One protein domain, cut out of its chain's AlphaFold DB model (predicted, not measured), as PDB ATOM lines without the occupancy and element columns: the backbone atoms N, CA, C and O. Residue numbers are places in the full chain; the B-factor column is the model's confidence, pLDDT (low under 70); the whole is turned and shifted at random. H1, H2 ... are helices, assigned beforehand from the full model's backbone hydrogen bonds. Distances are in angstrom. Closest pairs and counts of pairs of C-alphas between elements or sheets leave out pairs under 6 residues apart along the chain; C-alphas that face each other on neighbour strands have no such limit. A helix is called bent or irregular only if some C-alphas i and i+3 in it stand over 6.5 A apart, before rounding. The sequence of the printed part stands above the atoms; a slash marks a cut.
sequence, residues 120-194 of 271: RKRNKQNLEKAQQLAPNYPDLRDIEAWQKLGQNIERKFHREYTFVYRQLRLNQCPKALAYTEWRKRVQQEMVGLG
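This is residues 120 to 194 of the 271 residues of an uncharacterized protein of Alternaria alternata (UniProt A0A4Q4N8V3). One long helix, H3, runs through the middle of a small helical body, with H1 crossing it steeply on one side and H4 folding back on the opposite side, so that H3 and H4 make a narrow V. The short H2 sits at the wide end of that V, near the beginning of H3 and the end of H4, and residues 137 to 142 pass from the H1 side to the H4 side of H3. The printed part has 75 residues with four named helices, in the order H1, H2, H3, H4 along the chain, and no named strand; 56 of the 75 residues are in these helices, and the class is all helix. The whole is compact, with a radius of gyration of the C-alphas of 12.3 A, and the C-alphas span 34 by 24 by 19 A along their three main axes.

Find C-alpha 120 at (-24.601, 38.211, -7.715); there H1 begins, and it runs through residues 120 to 136, 25.5 A from first to last C-alpha, nearly along x. H1 is irregular: look at C-alphas 132 and 135, which are 7.1 A apart. Next find Ile 143, where H2 begins; it covers residues 143 to 150, and its first and last C-alphas are 10.5 A apart. Go on to C-alpha 155 at (-4.829, 48.031, -24.565), the beginning of H3, residues 155 to 171, which is 24.5 A long from first to last C-alpha. The last helix, H4, takes residues 179 to 192, 20.0 A from first to last C-alpha, and it ends with C-alpha 192 at (-5.503, 58.791, -10.127).

Begin with H3, the hub, which touches H1, H2 and H4. Look first at Ala 130 and Val 164, whose C-alphas, 4.8 A apart, are the closest of H1 and H3. These two helices touch with 13 pairs of C-alphas within 8 A and run opposite ways at a steep tilt of 64 degrees. Now turn to Leu 170 and Arg 183, the closest C-alphas of H3 and H4 at 6.5 A. H3 and H4 touch and form a helical hairpin, running opposite ways at a steep tilt of 37 degrees, only just beyond shallow. H2 and H3 are also a helical hairpin, opposite ways at a steep tilt of 37 degrees, again only just beyond shallow. They only just touch, with 3 pairs of C-alphas within 8 A, and H3 does so with residues 158 to 161 alone; the closest C-alphas are those of Gly 150 and His 158, 7.0 A apart. H2 and H4 are close but not clearly touching: their closest C-alphas, those of Gln 147 and Gly 192, are 7.9 A apart, and their lines stand about perpendicular at 73 degrees. H1 is apart from H4 and from H2. In the backbones of H2, H3 and H4 every O i to N i+4 pair is within hydrogen-bond range; in H1 it is 11 of 13.

Look for the two C-alphas farthest apart at Glu 154 and Ala 176, 36.9 A from each other. From C-alpha 120 to C-alpha 194 the distance is 27.9 A. The printed part has no cut. The link from H2 to H3, 4 residues, is tight; those from H1 to H2, 6 residues, and from H3 to H4, 7 residues, are short, and no link is long. Read the B-factor column for the model's confidence: the mean pLDDT of the printed part is 87.1, and residues 120 and 153 are under 70.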
ATOM      1  N   ARG A 120     -25.339  38.757  -8.864       69.06
ATOM      2  CA  ARG A 120     -24.601  38.211  -7.715       69.06
ATOM      3  C   ARG A 120     -23.676  37.048  -8.085       69.06
ATOM      4  O   ARG A 120     -22.560  36.987  -7.579       69.06
ATOM      5  N   LYS A 121     -24.114  36.138  -8.965       75.19
ATOM      6  CA  LYS A 121     -23.294  34.998  -9.418       75.19
ATOM      7  C   LYS A 121     -22.138  35.473 -10.295       75.19
ATOM      8  O   LYS A 121     -21.006  35.055 -10.086       75.19
ATOM      9  N   ARG A 122     -22.411  36.421 -11.196       76.06
ATOM     10  CA  ARG A 122     -21.391  37.029 -12.058       76.06
ATOM     11  C   ARG A 122     -20.329  37.788 -11.260       76.06
ATOM     12  O   ARG A 122     -19.155  37.692 -11.583       76.06
ATOM     13  N   ASN A 123     -20.721  38.507 -10.204       80.94
ATOM     14  CA  ASN A 123     -19.763  39.212  -9.346       80.94
ATOM     15  C   ASN A 123     -18.803  38.237  -8.638       80.94
ATOM     16  O   ASN A 123     -17.596  38.445  -8.658       80.94
ATOM     17  N   LYS A 124     -19.318  37.117  -8.107       85.00
ATOM     18  CA  LYS A 124     -18.472  36.071  -7.507       85.00
ATOM     19  C   LYS A 124     -17.478  35.473  -8.508       85.00
ATOM     20  O   LYS A 124     -16.300  35.391  -8.199       85.00
ATOM     21  N   GLN A 125     -17.936  35.136  -9.715       87.56
ATOM     22  CA  GLN A 125     -17.066  34.618 -10.781       87.56
ATOM     23  C   GLN A 125     -16.000  35.635 -11.215       87.56
ATOM     24  O   GLN A 125     -14.855  35.275 -11.465       87.56
ATOM     25  N   ASN A 126     -16.361  36.918 -11.292       88.00
ATOM     26  CA  ASN A 126     -15.413  37.976 -11.634       88.00
ATOM     27  C   ASN A 126     -14.343  38.159 -10.551       88.00
ATOM     28  O   ASN A 126     -13.180  38.369 -10.892       88.00
ATOM     29  N   LEU A 127     -14.727  38.080  -9.274       89.81
ATOM     30  CA  LEU A 127     -13.783  38.123  -8.160       89.81
ATOM     31  C   LEU A 127     -12.843  36.920  -8.192       89.81
ATOM     32  O   LEU A 127     -11.640  37.106  -8.086       89.81
ATOM     33  N   GLU A 128     -13.371  35.714  -8.379       91.25
ATOM     34  CA  GLU A 128     -12.560  34.497  -8.467       91.25
ATOM     35  C   GLU A 128     -11.543  34.593  -9.611       91.25
ATOM     36  O   GLU A 128     -10.352  34.364  -9.411       91.25
ATOM     37  N   LYS A 129     -11.979  35.060 -10.789       91.88
ATOM     38  CA  LYS A 129     -11.079  35.335 -11.915       91.88
ATOM     39  C   LYS A 129     -10.009  36.371 -11.555       91.88
ATOM     40  O   LYS A 129      -8.850  36.208 -11.920       91.88
ATOM     41  N   ALA A 130     -10.380  37.443 -10.859       90.62
ATOM     42  CA  ALA A 130      -9.423  38.459 -10.437       90.62
ATOM     43  C   ALA A 130      -8.435  37.932  -9.386       90.62
ATOM     44  O   ALA A 130      -7.269  38.295  -9.433       90.62
ATOM     45  N   GLN A 131      -8.870  37.048  -8.486       91.38
ATOM     46  CA  GLN A 131      -8.016  36.394  -7.491       91.38
ATOM     47  C   GLN A 131      -7.029  35.415  -8.131       91.38
ATOM     48  O   GLN A 131      -5.879  35.372  -7.716       91.38
ATOM     49  N   GLN A 132      -7.440  34.682  -9.169       92.19
ATOM     50  CA  GLN A 132      -6.540  33.816  -9.940       92.19
ATOM     51  C   GLN A 132      -5.441  34.613 -10.654       92.19
ATOM     52  O   GLN A 132      -4.323  34.132 -10.798       92.19
ATOM     53  N   LEU A 133      -5.761  35.831 -11.093       89.06
ATOM     54  CA  LEU A 133      -4.819  36.727 -11.763       89.06
ATOM     55  C   LEU A 133      -4.029  37.612 -10.790       89.06
ATOM     56  O   LEU A 133      -3.018  38.177 -11.191       89.06
ATOM     57  N   ALA A 134      -4.465  37.729  -9.533       88.00
ATOM     58  CA  ALA A 134      -3.854  38.593  -8.526       88.00
ATOM     59  C   ALA A 134      -2.340  38.367  -8.334       88.00
ATOM     60  O   ALA A 134      -1.638  39.368  -8.233       88.00
ATOM     61  N   PRO A 135      -1.805  37.125  -8.359       91.31
ATOM     62  CA  PRO A 135      -0.366  36.895  -8.209       91.31
ATOM     63  C   PRO A 135       0.499  37.509  -9.318       91.31
ATOM     64  O   PRO A 135       1.698  37.677  -9.124       91.31
ATOM     65  N   ASN A 136      -0.084  37.839 -10.476       89.12
ATOM     66  CA  ASN A 136       0.638  38.438 -11.603       89.12
ATOM     67  C   ASN A 136       0.751  39.966 -11.497       89.12
ATOM     68  O   ASN A 136       1.344  40.590 -12.378       89.12
ATOM     69  N   TYR A 137       0.149  40.577 -10.475       88.12
ATOM     70  CA  TYR A 137       0.068  42.026 -10.332       88.12
ATOM     71  C   TYR A 137       0.603  42.502  -8.977       88.12
ATOM     72  O   TYR A 137       0.630  41.728  -8.021       88.12
ATOM     73  N   PRO A 138       1.017  43.779  -8.882       89.06
ATOM     74  CA  PRO A 138       1.479  44.369  -7.634       89.06
ATOM     75  C   PRO A 138       0.408  44.353  -6.544       89.06
ATOM     76  O   PRO A 138      -0.799  44.367  -6.816       89.06
ATOM     77  N   ASP A 139       0.852  44.425  -5.292       89.62
ATOM     78  CA  ASP A 139      -0.047  44.581  -4.155       89.62
ATOM     79  C   ASP A 139      -0.919  45.830  -4.307       89.62
ATOM     80  O   ASP A 139      -0.473  46.891  -4.736       89.62
ATOM     81  N   LEU A 140      -2.185  45.742  -3.893       88.25
ATOM     82  CA  LEU A 140      -3.140  46.855  -4.016       88.25
ATOM     83  C   LEU A 140      -2.741  48.122  -3.242       88.25
ATOM     84  O   LEU A 140      -3.323  49.180  -3.468       88.25
ATOM     85  N   ARG A 141      -1.806  48.006  -2.291       88.38
ATOM     86  CA  ARG A 141      -1.281  49.132  -1.505       88.38
ATOM     87  C   ARG A 141      -0.131  49.857  -2.205       88.38
ATOM     88  O   ARG A 141       0.162  50.985  -1.826       88.38
ATOM     89  N   ASP A 142       0.499  49.228  -3.193       91.56
ATOM     90  CA  ASP A 142       1.627  49.797  -3.925       91.56
ATOM     91  C   ASP A 142       1.125  50.707  -5.056       91.56
ATOM     92  O   ASP A 142       0.992  50.317  -6.217       91.56
ATOM     93  N   ILE A 143       0.779  51.936  -4.679       89.50
ATOM     94  CA  ILE A 143       0.213  52.950  -5.577       89.50
ATOM     95  C   ILE A 143       1.161  53.226  -6.752       89.50
ATOM     96  O   ILE A 143       0.703  53.349  -7.889       89.50
ATOM     97  N   GLU A 144       2.470  53.277  -6.505       90.38
ATOM     98  CA  GLU A 144       3.473  53.594  -7.524       90.38
ATOM     99  C   GLU A 144       3.563  52.499  -8.592       90.38
ATOM    100  O   GLU A 144       3.614  52.792  -9.791       90.38
ATOM    101  N   ALA A 145       3.538  51.227  -8.185       89.50
ATOM    102  CA  ALA A 145       3.549  50.115  -9.129       89.50
ATOM    103  C   ALA A 145       2.281  50.084  -9.999       89.50
ATOM    104  O   ALA A 145       2.360  49.840 -11.207       89.50
ATOM    105  N   TRP A 146       1.116  50.397  -9.424       91.19
ATOM    106  CA  TRP A 146      -0.134  50.499 -10.181       91.19
ATOM    107  C   TRP A 146      -0.167  51.703 -11.129       91.19
ATOM    108  O   TRP A 146      -0.694  51.575 -12.235       91.19
ATOM    109  N   GLN A 147       0.443  52.833 -10.759       89.62
ATOM    110  CA  GLN A 147       0.616  53.978 -11.663       89.62
ATOM    111  C   GLN A 147       1.503  53.632 -12.860       89.62
ATOM    112  O   GLN A 147       1.144  53.943 -13.996       89.62
ATOM    113  N   LYS A 148       2.625  52.934 -12.635       88.44
ATOM    114  CA  LYS A 148       3.490  52.442 -13.723       88.44
ATOM    115  C   LYS A 148       2.733  51.509 -14.662       88.44
ATOM    116  O   LYS A 148       2.903  51.592 -15.875       88.44
ATOM    117  N   LEU A 149       1.864  50.651 -14.120       86.25
ATOM    118  CA  LEU A 149       0.999  49.815 -14.944       86.25
ATOM    119  C   LEU A 149       0.034  50.653 -15.778       86.25
ATOM    120  O   LEU A 149      -0.043  50.403 -16.974       86.25
ATOM    121  N   GLY A 150      -0.632  51.654 -15.193       82.81
ATOM    122  CA  GLY A 150      -1.573  52.536 -15.894       82.81
ATOM    123  C   GLY A 150      -0.958  53.394 -17.006       82.81
ATOM    124  O   GLY A 150      -1.677  53.837 -17.898       82.81
ATOM    125  N   GLN A 151       0.364  53.588 -17.002       82.44
ATOM    126  CA  GLN A 151       1.099  54.234 -18.096       82.44
ATOM    127  C   GLN A 151       1.307  53.311 -19.313       82.44
ATOM    128  O   GLN A 151       1.679  53.786 -20.387       82.44
ATOM    129  N   ASN A 152       1.064  51.999 -19.187       78.25
ATOM    130  CA  ASN A 152       1.233  51.067 -20.299       78.25
ATOM    131  C   ASN A 152       0.196  51.304 -21.405       78.25
ATOM    132  O   ASN A 152      -1.009  51.210 -21.191       78.25
ATOM    133  N   ILE A 153       0.684  51.495 -22.632       65.62
ATOM    134  CA  ILE A 153      -0.126  51.835 -23.817       65.62
ATOM    135  C   ILE A 153      -0.860  50.602 -24.386       65.62
ATOM    136  O   ILE A 153      -1.842  50.709 -25.132       65.62
ATOM    137  N   GLU A 154      -0.412  49.394 -24.039       77.06
ATOM    138  CA  GLU A 154      -0.977  48.160 -24.575       77.06
ATOM    139  C   GLU A 154      -2.391  47.876 -24.051       77.06
ATOM    140  O   GLU A 154      -2.603  47.325 -22.970       77.06
ATOM    141  N   ARG A 155      -3.395  48.164 -24.890       72.25
ATOM    142  CA  ARG A 155      -4.829  48.031 -24.565       72.25
ATOM    143  C   ARG A 155      -5.257  46.664 -24.026       72.25
ATOM    144  O   ARG A 155      -6.254  46.596 -23.307       72.25
ATOM    145  N   LYS A 156      -4.597  45.574 -24.434       75.06
ATOM    146  CA  LYS A 156      -4.956  44.214 -23.996       75.06
ATOM    147  C   LYS A 156      -4.623  44.030 -22.516       75.06
ATOM    148  O   LYS A 156      -5.528  43.745 -21.739       75.06
ATOM    149  N   PHE A 157      -3.378  44.312 -22.138       79.69
ATOM    150  CA  PHE A 157      -2.936  44.262 -20.748       79.69
ATOM    151  C   PHE A 157      -3.610  45.345 -19.906       79.69
ATOM    152  O   PHE A 157      -4.034  45.048 -18.792       79.69
ATOM    153  N   HIS A 158      -3.848  46.538 -20.481       84.38
ATOM    154  CA  HIS A 158      -4.580  47.631 -19.823       84.38
ATOM    155  C   HIS A 158      -5.906  47.196 -19.232       84.38
ATOM    156  O   HIS A 158      -6.212  47.466 -18.072       84.38
ATOM    157  N   ARG A 159      -6.692  46.462 -20.015       84.50
ATOM    158  CA  ARG A 159      -7.997  45.966 -19.573       84.50
ATOM    159  C   ARG A 159      -7.881  44.915 -18.479       84.50
ATOM    160  O   ARG A 159      -8.728  44.890 -17.592       84.50
ATOM    161  N   GLU A 160      -6.877  44.051 -18.547       88.31
ATOM    162  CA  GLU A 160      -6.700  42.963 -17.585       88.31
ATOM    163  C   GLU A 160      -6.311  43.494 -16.210       88.31
ATOM    164  O   GLU A 160      -7.021  43.222 -15.241       88.31
ATOM    165  N   TYR A 161      -5.271  44.324 -16.120       87.81
ATOM    166  CA  TYR A 161      -4.850  44.856 -14.826       87.81
ATOM    167  C   TYR A 161      -5.881  45.840 -14.250       87.81
ATOM    168  O   TYR A 161      -6.154  45.807 -13.051       87.81
ATOM    169  N   THR A 162      -6.560  46.629 -15.096       90.44
ATOM    170  CA  THR A 162      -7.673  47.504 -14.675       90.44
ATOM    171  C   THR A 162      -8.838  46.685 -14.112       90.44
ATOM    172  O   THR A 162      -9.417  47.031 -13.078       90.44
ATOM    173  N   PHE A 163      -9.178  45.567 -14.763       91.06
ATOM    174  CA  PHE A 163     -10.203  44.643 -14.284       91.06
ATOM    175  C   PHE A 163      -9.820  44.036 -12.933       91.06
ATOM    176  O   PHE A 163     -10.644  44.052 -12.012       91.06
ATOM    177  N   VAL A 164      -8.592  43.528 -12.803       92.38
ATOM    178  CA  VAL A 164      -8.111  42.884 -11.575       92.38
ATOM    179  C   VAL A 164      -8.110  43.870 -10.414       92.38
ATOM    180  O   VAL A 164      -8.749  43.592  -9.397       92.38
ATOM    181  N   TYR A 165      -7.512  45.051 -10.596       92.50
ATOM    182  CA  TYR A 165      -7.503  46.106  -9.585       92.50
ATOM    183  C   TYR A 165      -8.920  46.426  -9.103       92.50
ATOM    184  O   TYR A 165      -9.220  46.354  -7.910       92.50
ATOM    185  N   ARG A 166      -9.836  46.687 -10.043       91.69
ATOM    186  CA  ARG A 166     -11.230  47.023  -9.742       91.69
ATOM    187  C   ARG A 166     -11.933  45.932  -8.944       91.69
ATOM    188  O   ARG A 166     -12.613  46.239  -7.966       91.69
ATOM    189  N   GLN A 167     -11.835  44.674  -9.372       91.19
ATOM    190  CA  GLN A 167     -12.535  43.581  -8.694       91.19
ATOM    191  C   GLN A 167     -11.976  43.349  -7.291       91.19
ATOM    192  O   GLN A 167     -12.757  43.208  -6.352       91.19
ATOM    193  N   LEU A 168     -10.654  43.360  -7.116       92.44
ATOM    194  CA  LEU A 168     -10.055  43.164  -5.799       92.44
ATOM    195  C   LEU A 168     -10.384  44.336  -4.863       92.44
ATOM    196  O   LEU A 168     -10.836  44.121  -3.737       92.44
ATOM    197  N   ARG A 169     -10.267  45.578  -5.349       92.44
ATOM    198  CA  ARG A 169     -10.526  46.784  -4.553       92.44
ATOM    199  C   ARG A 169     -11.996  46.928  -4.151       92.44
ATOM    200  O   ARG A 169     -12.294  47.244  -3.001       92.44
ATOM    201  N   LEU A 170     -12.941  46.615  -5.041       90.06
ATOM    202  CA  LEU A 170     -14.374  46.632  -4.710       90.06
ATOM    203  C   LEU A 170     -14.747  45.629  -3.609       90.06
ATOM    204  O   LEU A 170     -15.692  45.883  -2.862       90.06
ATOM    205  N   ASN A 171     -14.013  44.521  -3.486       88.12
ATOM    206  CA  ASN A 171     -14.248  43.514  -2.452       88.12
ATOM    207  C   ASN A 171     -13.549  43.830  -1.117       88.12
ATOM    208  O   ASN A 171     -13.902  43.239  -0.101       88.12
ATOM    209  N   GLN A 172     -12.651  44.820  -1.077       88.75
ATOM    210  CA  GLN A 172     -12.084  45.385   0.158       88.75
ATOM    211  C   GLN A 172     -12.974  46.472   0.790       88.75
ATOM    212  O   GLN A 172     -12.493  47.276   1.586       88.75
ATOM    213  N   CYS A 173     -14.264  46.520   0.431       85.38
ATOM    214  CA  CYS A 173     -15.208  47.518   0.930       85.38
ATOM    215  C   CYS A 173     -15.204  47.561   2.467       85.38
ATOM    216  O   CYS A 173     -15.534  46.554   3.105       85.38
ATOM    217  N   PRO A 174     -14.881  48.714   3.082       88.06
ATOM    218  CA  PRO A 174     -15.003  48.875   4.522       88.06
ATOM    219  C   PRO A 174     -16.454  48.653   4.956       88.06
ATOM    220  O   PRO A 174     -17.371  49.187   4.337       88.06
ATOM    221  N   LYS A 175     -16.671  47.910   6.049       85.50
ATOM    222  CA  LYS A 175     -18.023  47.645   6.586       85.50
ATOM    223  C   LYS A 175     -18.773  48.923   6.987       85.50
ATOM    224  O   LYS A 175     -19.995  48.913   7.041       85.50
ATOM    225  N   ALA A 176     -18.036  49.996   7.277       84.69
ATOM    226  CA  ALA A 176     -18.572  51.292   7.679       84.69
ATOM    227  C   ALA A 176     -19.114  52.135   6.509       84.69
ATOM    228  O   ALA A 176     -19.801  53.119   6.753       84.69
ATOM    229  N   LEU A 177     -18.798  51.785   5.255       87.31
ATOM    230  CA  LEU A 177     -19.203  52.552   4.076       87.31
ATOM    231  C   LEU A 177     -20.257  51.806   3.263       87.31
ATOM    232  O   LEU A 177     -20.199  50.585   3.100       87.31
ATOM    233  N   ALA A 178     -21.186  52.561   2.679       89.88
ATOM    234  CA  ALA A 178     -22.107  52.014   1.697       89.88
ATOM    235  C   ALA A 178     -21.341  51.581   0.435       89.88
ATOM    236  O   ALA A 178     -20.464  52.289  -0.065       89.88
ATOM    237  N   TYR A 179     -21.712  50.432  -0.135       86.69
ATOM    238  CA  TYR A 179     -21.059  49.891  -1.336       86.69
ATOM    239  C   TYR A 179     -21.091  50.863  -2.530       86.69
ATOM    240  O   TYR A 179     -20.167  50.898  -3.342       86.69
ATOM    241  N   THR A 180     -22.151  51.664  -2.646       87.56
ATOM    242  CA  THR A 180     -22.310  52.683  -3.693       87.56
ATOM    243  C   THR A 180     -21.267  53.792  -3.578       87.56
ATOM    244  O   THR A 180     -20.660  54.160  -4.583       87.56
ATOM    245  N   GLU A 181     -21.015  54.285  -2.367       89.25
ATOM    246  CA  GLU A 181     -19.988  55.290  -2.085       89.25
ATOM    247  C   GLU A 181     -18.587  54.711  -2.245       89.25
ATOM    248  O   GLU A 181     -17.726  55.330  -2.870       89.25
ATOM    249  N   TRP A 182     -18.373  53.485  -1.758       91.56
ATOM    250  CA  TRP A 182     -17.110  52.779  -1.945       91.56
ATOM    251  C   TRP A 182     -16.770  52.635  -3.425       91.56
ATOM    252  O   TRP A 182     -15.665  52.951  -3.851       91.56
ATOM    253  N   ARG A 183     -17.750  52.252  -4.247       89.19
ATOM    254  CA  ARG A 183     -17.572  52.152  -5.694       89.19
ATOM    255  C   ARG A 183     -17.175  53.486  -6.336       89.19
ATOM    256  O   ARG A 183     -16.348  53.463  -7.247       89.19
ATOM    257  N   LYS A 184     -17.728  54.619  -5.881       89.50
ATOM    258  CA  LYS A 184     -17.315  55.958  -6.347       89.50
ATOM    259  C   LYS A 184     -15.855  56.243  -5.971       89.50
ATOM    260  O   LYS A 184     -15.091  56.662  -6.836       89.50
ATOM    261  N   ARG A 185     -15.445  55.934  -4.734       89.56
ATOM    262  CA  ARG A 185     -14.050  56.098  -4.280       89.56
ATOM    263  C   ARG A 185     -13.072  55.246  -5.084       89.56
ATOM    264  O   ARG A 185     -12.087  55.772  -5.577       89.56
ATOM    265  N   VAL A 186     -13.382  53.967  -5.302       91.12
ATOM    266  CA  VAL A 186     -12.543  53.078  -6.126       91.12
ATOM    267  C   VAL A 186     -12.398  53.614  -7.550       91.12
ATOM    268  O   VAL A 186     -11.318  53.552  -8.123       91.12
ATOM    269  N   GLN A 187     -13.460  54.180  -8.129       89.94
ATOM    270  CA  GLN A 187     -13.377  54.794  -9.454       89.94
ATOM    271  C   GLN A 187     -12.466  56.032  -9.465       89.94
ATOM    272  O   GLN A 187     -11.704  56.202 -10.411       89.94
ATOM    273  N   GLN A 188     -12.510  56.869  -8.425       89.12
ATOM    274  CA  GLN A 188     -11.604  58.015  -8.279       89.12
ATOM    275  C   GLN A 188     -10.145  57.574  -8.087       89.12
ATOM    276  O   GLN A 188      -9.261  58.118  -8.742       89.12
ATOM    277  N   GLU A 189      -9.895  56.555  -7.259       91.00
ATOM    278  CA  GLU A 189      -8.564  55.952  -7.093       91.00
ATOM    279  C   GLU A 189      -8.026  55.453  -8.442       91.00
ATOM    280  O   GLU A 189      -6.919  55.798  -8.842       91.00
ATOM    281  N   MET A 190      -8.842  54.714  -9.199       90.75
ATOM    282  CA  MET A 190      -8.473  54.218 -10.527       90.75
ATOM    283  C   MET A 190      -8.135  55.345 -11.511       90.75
ATOM    284  O   MET A 190      -7.212  55.194 -12.305       90.75
ATOM    285  N   VAL A 191      -8.841  56.480 -11.449       88.69
ATOM    286  CA  VAL A 191      -8.515  57.668 -12.254       88.69
ATOM    287  C   VAL A 191      -7.130  58.205 -11.893       88.69
ATOM    288  O   VAL A 191      -6.334  58.435 -12.798       88.69
ATOM    289  N   GLY A 192      -6.820  58.339 -10.599       86.38
ATOM    290  CA  GLY A 192      -5.503  58.791 -10.127       86.38
ATOM    291  C   GLY A 192      -4.356  57.820 -10.435       86.38
ATOM    292  O   GLY A 192      -3.199  58.228 -10.495       86.38
ATOM    293  N   LEU A 193      -4.669  56.543 -10.666       88.81
ATOM    294  CA  LEU A 193      -3.709  55.514 -11.073       88.81
ATOM    295  C   LEU A 193      -3.547  55.391 -12.600       88.81
ATOM    296  O   LEU A 193      -2.761  54.569 -13.061       88.81
ATOM    297  N   GLY A 194      -4.313  56.140 -13.403       86.31
ATOM    298  CA  GLY A 194      -4.352  55.965 -14.863       86.31
ATOM    299  C   GLY A 194      -5.094  54.699 -15.327       86.31
ATOM    300  O   GLY A 194      -5.127  54.382 -16.513       86.31
TER     301      GLY A 194